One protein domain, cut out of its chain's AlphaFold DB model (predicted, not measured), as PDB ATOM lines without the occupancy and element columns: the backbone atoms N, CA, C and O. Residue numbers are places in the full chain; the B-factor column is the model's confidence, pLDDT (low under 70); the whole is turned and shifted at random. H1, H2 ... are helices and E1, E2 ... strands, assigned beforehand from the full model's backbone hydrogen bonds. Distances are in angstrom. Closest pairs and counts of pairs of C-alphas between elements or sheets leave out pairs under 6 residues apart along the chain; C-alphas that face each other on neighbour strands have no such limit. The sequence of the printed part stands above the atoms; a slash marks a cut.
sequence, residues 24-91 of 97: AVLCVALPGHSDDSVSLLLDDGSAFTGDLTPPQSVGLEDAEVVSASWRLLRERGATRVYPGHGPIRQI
ATOM      1  N   ALA A  24      21.382  95.442 136.302       43.53
ATOM      2  CA  ALA A  24      22.623  96.035 135.832       43.53
ATOM      3  C   ALA A  24      23.611  96.094 137.006       43.53
ATOM      4  O   ALA A  24      23.488  96.911 137.915       43.53
ATOM      5  N   VAL A  25      24.618  95.223 137.002       44.50
ATOM      6  CA  VAL A  25      25.741  95.343 137.940       44.50
ATOM      7  C   VAL A  25      26.669  96.445 137.435       44.50
ATOM      8  O   VAL A  25      27.056  96.448 136.266       44.50
ATOM      9  N   LEU A  26      27.016  97.397 138.296       45.56
ATOM     10  CA  LEU A  26      28.025  98.407 138.018       45.56
ATOM     11  C   LEU A  26      29.121  98.280 139.077       45.56
ATOM     12  O   LEU A  26      28.982  98.753 140.202       45.56
ATOM     13  N   CYS A  27      30.224  97.636 138.702       40.47
ATOM     14  CA  CYS A  27      31.436  97.621 139.512       40.47
ATOM     15  C   CYS A  27      32.216  98.908 139.229       40.47
ATOM     16  O   CYS A  27      32.667  99.102 138.096       40.47
ATOM     17  N   VAL A  28      32.367  99.776 140.227       44.44
ATOM     18  CA  VAL A  28      33.328 100.881 140.173       44.44
ATOM     19  C   VAL A  28      34.455 100.521 141.125       44.44
ATOM     20  O   VAL A  28      34.219 100.407 142.321       44.44
ATOM     21  N   ALA A  29      35.661 100.317 140.595       43.03
ATOM     22  CA  ALA A  29      36.838 100.153 141.438       43.03
ATOM     23  C   ALA A  29      37.057 101.455 142.224       43.03
ATOM     24  O   ALA A  29      37.190 102.520 141.616       43.03
ATOM     25  N   LEU A  30      37.050 101.370 143.556       45.94
ATOM     26  CA  LEU A  30      37.272 102.498 144.458       45.94
ATOM     27  C   LEU A  30      38.719 102.460 144.973       45.94
ATOM     28  O   LEU A  30      38.966 101.816 145.994       45.94
ATOM     29  N   PRO A  31      39.688 103.178 144.383       45.06
ATOM     30  CA  PRO A  31      40.856 103.547 145.165       45.06
ATOM     31  C   PRO A  31      40.390 104.525 146.259       45.06
ATOM     32  O   PRO A  31      40.158 105.705 146.000       45.06
ATOM     33  N   GLY A  32      40.178 104.020 147.479       41.16
ATOM     34  CA  GLY A  32      39.757 104.841 148.621       41.16
ATOM     35  C   GLY A  32      39.292 104.067 149.859       41.16
ATOM     36  O   GLY A  32      39.692 104.418 150.968       41.16
ATOM     37  N   HIS A  33      38.525 102.981 149.693       47.72
ATOM     38  CA  HIS A  33      38.130 102.111 150.817       47.72
ATOM     39  C   HIS A  33      38.584 100.658 150.622       47.72
ATOM     40  O   HIS A  33      39.182 100.069 151.522       47.72
ATOM     41  N   SER A  34      38.386 100.099 149.425       45.25
ATOM     42  CA  SER A  34      39.010  98.871 148.903       45.25
ATOM     43  C   SER A  34      38.810  98.852 147.382       45.25
ATOM     44  O   SER A  34      37.728  99.210 146.924       45.25
ATOM     45  N   ASP A  35      39.788  98.383 146.600       55.62
ATOM     46  CA  ASP A  35      39.712  98.364 145.122       55.62
ATOM     47  C   ASP A  35      38.535  97.524 144.556       55.62
ATOM     48  O   ASP A  35      38.215  97.621 143.369       55.62
ATOM     49  N   ASP A  36      37.856  96.743 145.406       57.12
ATOM     50  CA  ASP A  36      36.884  95.702 145.047       57.12
ATOM     51  C   ASP A  36      35.405  96.057 145.325       57.12
ATOM     52  O   ASP A  36      34.540  95.175 145.328       57.12
ATOM     53  N   SER A  37      35.064  97.322 145.581       62.50
ATOM     54  CA  SER A  37      33.669  97.700 145.852       62.50
ATOM     55  C   SER A  37      32.756  97.551 144.623       62.50
ATOM     56  O   SER A  37      33.077  97.950 143.503       62.50
ATOM     57  N   VAL A  38      31.564  96.982 144.831       69.00
ATOM     58  CA  VAL A  38      30.571  96.730 143.775       69.00
ATOM     59  C   VAL A  38      29.220  97.305 144.181       69.00
ATOM     60  O   VAL A  38      28.757  97.080 145.296       69.00
ATOM     61  N   SER A  39      28.564  98.011 143.255       74.31
ATOM     62  CA  SER A  39      27.174  98.453 143.396       74.31
ATOM     63  C   SER A  39      26.256  97.674 142.446       74.31
ATOM     64  O   SER A  39      26.620  97.340 141.315       74.31
ATOM     65  N   LEU A  40      25.037  97.386 142.898       81.50
ATOM     66  CA  LEU A  40      24.006  96.685 142.130       81.50
ATOM     67  C   LEU A  40      22.856  97.641 141.827       81.50
ATOM     68  O   LEU A  40      22.250  98.175 142.750       81.50
ATOM     69  N   LEU A  41      22.517  97.810 140.551       82.25
ATOM     70  CA  LEU A  41      21.343  98.556 140.114       82.25
ATOM     71  C   LEU A  41      20.320  97.601 139.496       82.25
ATOM     72  O   LEU A  41      20.629  96.826 138.593       82.25
ATOM     73  N   LEU A  42      19.090  97.654 139.985       82.44
ATOM     74  CA  LEU A  42      17.969  96.887 139.460       82.44
ATOM     75  C   LEU A  42      17.174  97.708 138.434       82.44
ATOM     76  O   LEU A  42      17.183  98.938 138.468       82.44
ATOM     77  N   ASP A  43      16.451  97.015 137.550       79.12
ATOM     78  CA  ASP A  43      15.564  97.619 136.539       79.12
ATOM     79  C   ASP A  43      14.507  98.579 137.111       79.12
ATOM     80  O   ASP A  43      14.013  99.451 136.402       79.12
ATOM     81  N   ASP A  44      14.123  98.407 138.378       82.62
ATOM     82  CA  ASP A  44      13.131  99.246 139.057       82.62
ATOM     83  C   ASP A  44      13.721 100.560 139.607       82.62
ATOM     84  O   ASP A  44      13.011 101.349 140.233       82.62
ATOM     85  N   GLY A  45      15.017 100.800 139.379       86.44
ATOM     86  CA  GLY A  45      15.748 101.961 139.876       86.44
ATOM     87  C   GLY A  45      16.280 101.803 141.304       86.44
ATOM     88  O   GLY A  45      16.842 102.758 141.850       86.44
ATOM     89  N   SER A  46      16.146 100.625 141.920       86.75
ATOM     90  CA  SER A  46      16.765 100.320 143.213       86.75
ATOM     91  C   SER A  46      18.271 100.100 143.057       86.75
ATOM     92  O   SER A  46      18.708  99.185 142.362       86.75
ATOM     93  N   ALA A  47      19.073 100.913 143.742       88.88
ATOM     94  CA  ALA A  47      20.529 100.834 143.766       88.88
ATOM     95  C   ALA A  47      21.035 100.400 145.149       88.88
ATOM     96  O   ALA A  47      20.900 101.139 146.125       88.88
ATOM     97  N   PHE A  48      21.661  99.231 145.236       87.62
ATOM     98  CA  PHE A  48      22.390  98.765 146.413       87.62
ATOM     99  C   PHE A  48      23.844  99.195 146.280       87.62
ATOM    100  O   PHE A  48      24.540  98.767 145.360       87.62
ATOM    101  N   THR A  49      24.285 100.072 147.173       84.62
ATOM    102  CA  THR A  49      25.543 100.818 147.003       84.62
ATOM    103  C   THR A  49      26.668 100.348 147.919       84.62
ATOM    104  O   THR A  49      27.800 100.801 147.772       84.62
ATOM    105  N   GLY A  50      26.380  99.419 148.841       85.62
ATOM    106  CA  GLY A  50      27.353  98.973 149.837       85.62
ATOM    107  C   GLY A  50      27.903 100.166 150.614       85.62
ATOM    108  O   GLY A  50      27.128 101.006 151.080       85.62
ATOM    109  N   ASP A  51      29.226 100.263 150.679       81.69
ATOM    110  CA  ASP A  51      29.935 101.320 151.407       81.69
ATOM    111  C   ASP A  51      30.316 102.514 150.523       81.69
ATOM    112  O   ASP A  51      31.206 103.278 150.873       81.69
ATOM    113  N   LEU A  52      29.655 102.701 149.371       81.44
ATOM    114  CA  LEU A  52      29.871 103.892 148.551       81.44
ATOM    115  C   LEU A  52      29.537 105.153 149.359       81.44
ATOM    116  O   LEU A  52      28.371 105.431 149.672       81.44
ATOM    117  N   THR A  53      30.570 105.935 149.647       81.69
ATOM    118  CA  THR A  53      30.455 107.151 150.442       81.69
ATOM    119  C   THR A  53      29.548 108.178 149.759       81.69
ATOM    120  O   THR A  53      29.670 108.417 148.552       81.69
ATOM    121  N   PRO A  54      28.608 108.805 150.492       81.00
ATOM    122  CA  PRO A  54      27.824 109.923 149.972       81.00
ATOM    123  C   PRO A  54      28.729 111.083 149.516       81.00
ATOM    124  O   PRO A  54      29.720 111.358 150.197       81.00
ATOM    125  N   PRO A  55      28.403 111.817 148.432       78.62
ATOM    126  CA  PRO A  55      29.264 112.882 147.900       78.62
ATOM    127  C   PRO A  55      29.651 113.970 148.916       78.62
ATOM    128  O   PRO A  55      30.722 114.556 148.820       78.62
ATOM    129  N   GLN A  56      28.791 114.241 149.896       79.56
ATOM    130  CA  GLN A  56      28.960 115.274 150.925       79.56
ATOM    131  C   GLN A  56      29.786 114.779 152.122       79.56
ATOM    132  O   GLN A  56      30.170 115.575 152.973       79.56
ATOM    133  N   SER A  57      30.052 113.473 152.188       78.81
ATOM    134  CA  SER A  57      30.782 112.813 153.273       78.81
ATOM    135  C   SER A  57      32.148 112.295 152.828       78.81
ATOM    136  O   SER A  57      32.789 111.553 153.572       78.81
ATOM    137  N   VAL A  58      32.598 112.662 151.622       76.62
ATOM    138  CA  VAL A  58      33.909 112.263 151.101       76.62
ATOM    139  C   VAL A  58      35.006 112.859 151.980       76.62
ATOM    140  O   VAL A  58      35.130 114.077 152.104       76.62
ATOM    141  N   GLY A  59      35.793 111.982 152.604       76.31
ATOM    142  CA  GLY A  59      36.929 112.355 153.442       76.31
ATOM    143  C   GLY A  59      38.259 112.143 152.724       76.31
ATOM    144  O   GLY A  59      38.761 113.028 152.041       76.31
ATOM    145  N   LEU A  60      38.845 110.961 152.924       72.38
ATOM    146  CA  LEU A  60      40.159 110.584 152.381       72.38
ATOM    147  C   LEU A  60      40.084 109.899 151.005       72.38
ATOM    148  O   LEU A  60      41.119 109.567 150.432       72.38
ATOM    149  N   GLU A  61      38.877 109.652 150.505       69.25
ATOM    150  CA  GLU A  61      38.633 109.027 149.205       69.25
ATOM    151  C   GLU A  61      38.773 110.040 148.061       69.25
ATOM    152  O   GLU A  61      38.700 111.253 148.264       69.25
ATOM    153  N   ASP A  62      38.931 109.543 146.833       73.25
ATOM    154  CA  ASP A  62      38.932 110.393 145.645       73.25
ATOM    155  C   ASP A  62      37.509 110.905 145.343       73.25
ATOM    156  O   ASP A  62      36.625 110.164 144.898       73.25
ATOM    157  N   ALA A  63      37.294 112.201 145.578       75.94
ATOM    158  CA  ALA A  63      36.009 112.863 145.377       75.94
ATOM    159  C   ALA A  63      35.506 112.801 143.927       75.94
ATOM    160  O   ALA A  63      34.295 112.709 143.711       75.94
ATOM    161  N   GLU A  64      36.401 112.802 142.937       76.12
ATOM    162  CA  GLU A  64      36.019 112.702 141.526       76.12
ATOM    163  C   GLU A  64      35.502 111.300 141.208       76.12
ATOM    164  O   GLU A  64      34.484 111.149 140.528       76.12
ATOM    165  N   VAL A  65      36.139 110.264 141.760       72.19
ATOM    166  CA  VAL A  65      35.704 108.868 141.593       72.19
ATOM    167  C   VAL A  65      34.350 108.633 142.260       72.19
ATOM    168  O   VAL A  65      33.448 108.045 141.651       72.19
ATOM    169  N   VAL A  66      34.168 109.127 143.486       77.69
ATOM    170  CA  VAL A  66      32.886 109.028 144.198       77.69
ATOM    171  C   VAL A  66      31.794 109.763 143.418       77.69
ATOM    172  O   VAL A  66      30.751 109.183 143.112       77.69
ATOM    173  N   SER A  67      32.046 111.007 143.005       81.50
ATOM    174  CA  SER A  67      31.101 111.811 142.219       81.50
ATOM    175  C   SER A  67      30.725 111.140 140.892       81.50
ATOM    176  O   SER A  67      29.538 111.030 140.561       81.50
ATOM    177  N   ALA A  68      31.706 110.604 140.159       79.12
ATOM    178  CA  ALA A  68      31.483 109.875 138.914       79.12
ATOM    179  C   ALA A  68      30.631 108.612 139.123       79.12
ATOM    180  O   ALA A  68      29.752 108.325 138.307       79.12
ATOM    181  N   SER A  69      30.827 107.894 140.233       78.50
ATOM    182  CA  SER A  69      30.025 106.717 140.598       78.50
ATOM    183  C   SER A  69      28.556 107.080 140.812       78.50
ATOM    184  O   SER A  69      27.660 106.464 140.228       78.50
ATOM    185  N   TRP A  70      28.294 108.136 141.587       84.69
ATOM    186  CA  TRP A  70      26.938 108.629 141.832       84.69
ATOM    187  C   TRP A  70      26.274 109.167 140.568       84.69
ATOM    188  O   TRP A  70      25.091 108.915 140.328       84.69
ATOM    189  N   ARG A  71      27.027 109.883 139.728       84.06
ATOM    190  CA  ARG A  71      26.550 110.335 138.419       84.06
ATOM    191  C   ARG A  71      26.153 109.153 137.540       84.06
ATOM    192  O   ARG A  71      25.083 109.185 136.943       84.06
ATOM    193  N   LEU A  72      26.967 108.102 137.503       81.00
ATOM    194  CA  LEU A  72      26.684 106.922 136.699       81.00
ATOM    195  C   LEU A  72      25.436 106.178 137.191       81.00
ATOM    196  O   LEU A  72      24.627 105.762 136.370       81.00
ATOM    197  N   LEU A  73      25.218 106.065 138.505       83.69
ATOM    198  CA  LEU A  73      23.970 105.510 139.045       83.69
ATOM    199  C   LEU A  73      22.745 106.309 138.574       83.69
ATOM    200  O   LEU A  73      21.781 105.714 138.092       83.69
ATOM    201  N   ARG A  74      22.806 107.647 138.631       86.44
ATOM    202  CA  ARG A  74      21.729 108.526 138.136       86.44
ATOM    203  C   ARG A  74      21.487 108.349 136.639       86.44
ATOM    204  O   ARG A  74      20.357 108.123 136.222       86.44
ATOM    205  N   GLU A  75      22.546 108.384 135.828       83.75
ATOM    206  CA  GLU A  75      22.459 108.215 134.369       83.75
ATOM    207  C   GLU A  75      21.897 106.844 133.961       83.75
ATOM    208  O   GLU A  75      21.325 106.704 132.881       83.75
ATOM    209  N   ARG A  76      22.033 105.829 134.820       81.94
ATOM    210  CA  ARG A  76      21.500 104.477 134.595       81.94
ATOM    211  C   ARG A  76      20.092 104.263 135.156       81.94
ATOM    212  O   ARG A  76      19.570 103.163 135.015       81.94
ATOM    213  N   GLY A  77      19.467 105.294 135.725       86.88
ATOM    214  CA  GLY A  77      18.079 105.247 136.185       86.88
ATOM    215  C   GLY A  77      17.903 104.839 137.645       86.88
ATOM    216  O   GLY A  77      16.801 104.458 138.035       86.88
ATOM    217  N   ALA A  78      18.953 104.918 138.467       89.06
ATOM    218  CA  ALA A  78      18.788 104.786 139.907       89.06
ATOM    219  C   ALA A  78      17.884 105.909 140.435       89.06
ATOM    220  O   ALA A  78      18.080 107.077 140.113       89.06
ATOM    221  N   THR A  79      16.918 105.551 141.273       91.94
ATOM    222  CA  THR A  79      15.979 106.477 141.928       91.94
ATOM    223  C   THR A  79      16.028 106.322 143.443       91.94
ATOM    224  O   THR A  79      15.879 107.295 144.186       91.94
ATOM    225  N   ARG A  80      16.305 105.105 143.923       92.38
ATOM    226  CA  ARG A  80      16.308 104.756 145.343       92.38
ATOM    227  C   ARG A  80      17.595 104.047 145.734       92.38
ATOM    228  O   ARG A  80      18.007 103.094 145.089       92.38
ATOM    229  N   VAL A  81      18.200 104.490 146.827       91.44
ATOM    230  CA  VAL A  81      19.499 104.032 147.319       91.44
ATOM    231  C   VAL A  81      19.319 103.198 148.581       91.44
ATOM    232  O   VAL A  81      18.737 103.657 149.566       91.44
ATOM    233  N   TYR A  82      19.886 101.997 148.557       90.75
ATOM    234  CA  TYR A  82      20.000 101.051 149.659       90.75
ATOM    235  C   TYR A  82      21.483 100.968 150.055       90.75
ATOM    236  O   TYR A  82      22.246 100.223 149.431       90.75
ATOM    237  N   PRO A  83      21.939 101.793 151.012       88.50
ATOM    238  CA  PRO A  83      23.327 101.754 151.456       88.50
ATOM    239  C   PRO A  83      23.588 100.523 152.336       88.50
ATOM    240  O   PRO A  83      22.657  99.959 152.914       88.50
ATOM    241  N   GLY A  84      24.856 100.132 152.476       83.12
ATOM    242  CA  GLY A  84      25.289  99.150 153.479       83.12
ATOM    243  C   GLY A  84      25.054  99.652 154.907       83.12
ATOM    244  O   GLY A  84      24.761  98.867 155.810       83.12
ATOM    245  N   HIS A  85      25.081 100.978 155.087       81.81
ATOM    246  CA  HIS A  85      24.874 101.652 156.362       81.81
ATOM    247  C   HIS A  85      23.933 102.858 156.253       81.81
ATOM    248  O   HIS A  85      24.006 103.657 155.322       81.81
ATOM    249  N   GLY A  86      23.079 103.033 157.265       82.38
ATOM    250  CA  GLY A  86      22.149 104.158 157.351       82.38
ATOM    251  C   GLY A  86      20.807 103.923 156.642       82.38
ATOM    252  O   GLY A  86      20.492 102.804 156.233       82.38
ATOM    253  N   PRO A  87      19.962 104.963 156.556       87.12
ATOM    254  CA  PRO A  87      18.611 104.829 156.033       87.12
ATOM    255  C   PRO A  87      18.577 104.732 154.503       87.12
ATOM    256  O   PRO A  87      19.375 105.341 153.786       87.12
ATOM    257  N   ILE A  88      17.572 104.009 154.006       90.25
ATOM    258  CA  ILE A  88      17.199 104.005 152.589       90.25
ATOM    259  C   ILE A  88      16.746 105.415 152.201       90.25
ATOM    260  O   ILE A  88      15.914 106.008 152.889       90.25
ATOM    261  N   ARG A  89      17.248 105.930 151.077       89.62
ATOM    262  CA  ARG A  89      16.988 107.309 150.631       89.62
ATOM    263  C   ARG A  89      16.719 107.395 149.133       89.62
ATOM    264  O   ARG A  89      17.059 106.480 148.390       89.62
ATOM    265  N   GLN A  90      16.073 108.470 148.687       91.44
ATOM    266  CA  GLN A  90      16.009 108.788 147.255       91.44
ATOM    267  C   GLN A  90      17.374 109.313 146.804       91.44
ATOM    268  O   GLN A  90      18.044 109.994 147.578       91.44
ATOM    269  N   ILE A  91      17.782 109.025 145.566       85.88
ATOM    270  CA  ILE A  91      19.093 109.457 145.050       85.88
ATOM    271  C   ILE A  91      19.224 110.988 144.945       85.88
ATOM    272  O   ILE A  91      20.332 111.526 144.993       85.88
TER     273      ILE A  91
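What this domain is: This is residues 24 to 91 of the 97 residues of an uncharacterized protein of Anaerolineae bacterium SM23_84 (UniProt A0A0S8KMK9). One helix, H1, lies lengthwise over a face of a small four-stranded sheet, and a long loop, residues 51 to 62, joins E3 to it. The 68 printed residues run E1 E2 E3 H1 E4, under half in named elements; class mixed, helices and strands. The sheet, order E1 E2 E3 E4, is mixed; the whole is compact, radius of gyration of the C-alphas 10.9 A, spans 32 by 22 by 18 A.

How they stand to each other: Start at E1, residues 24 to 27: it makes a hairpin with E2, residues 38 to 42, N 24 and O 41 being 2.8 A apart. E2 makes another with E3, residues 46 to 50 (N 48 and O 40, 2.8 A), completing a meander, each strand the antiparallel neighbour of the one before. H1, residues 63 to 75, every O i to N i+4 pair within hydrogen-bond range, is on the sheet at height 10.3 A, along the strands, 14 degrees to E2 on the local plane; the closest C-alphas of H1 and E2, Leu 73 and Leu 41, are 7.5 A apart. E4, residues 80 to 83, is parallel to E3 (N 47 and O 80, 2.8 A); E3, H1, E4 form a strand-helix-strand unit, a helix between parallel neighbours, its crossover right-handed.

Where its parts are: Find E1's start, C-alpha 24, at (22.623, 96.035, 135.832). E2 spans 13.3 A, E3 12.6 A, H1 18.1 A; E4 ends at C-alpha 83, (23.327, 101.754, 151.456).

The domain as a whole: The printed part has no cut; the E3 to H1 link is long. Look for pLDDT under 70 at residues 24 to 38 and 61.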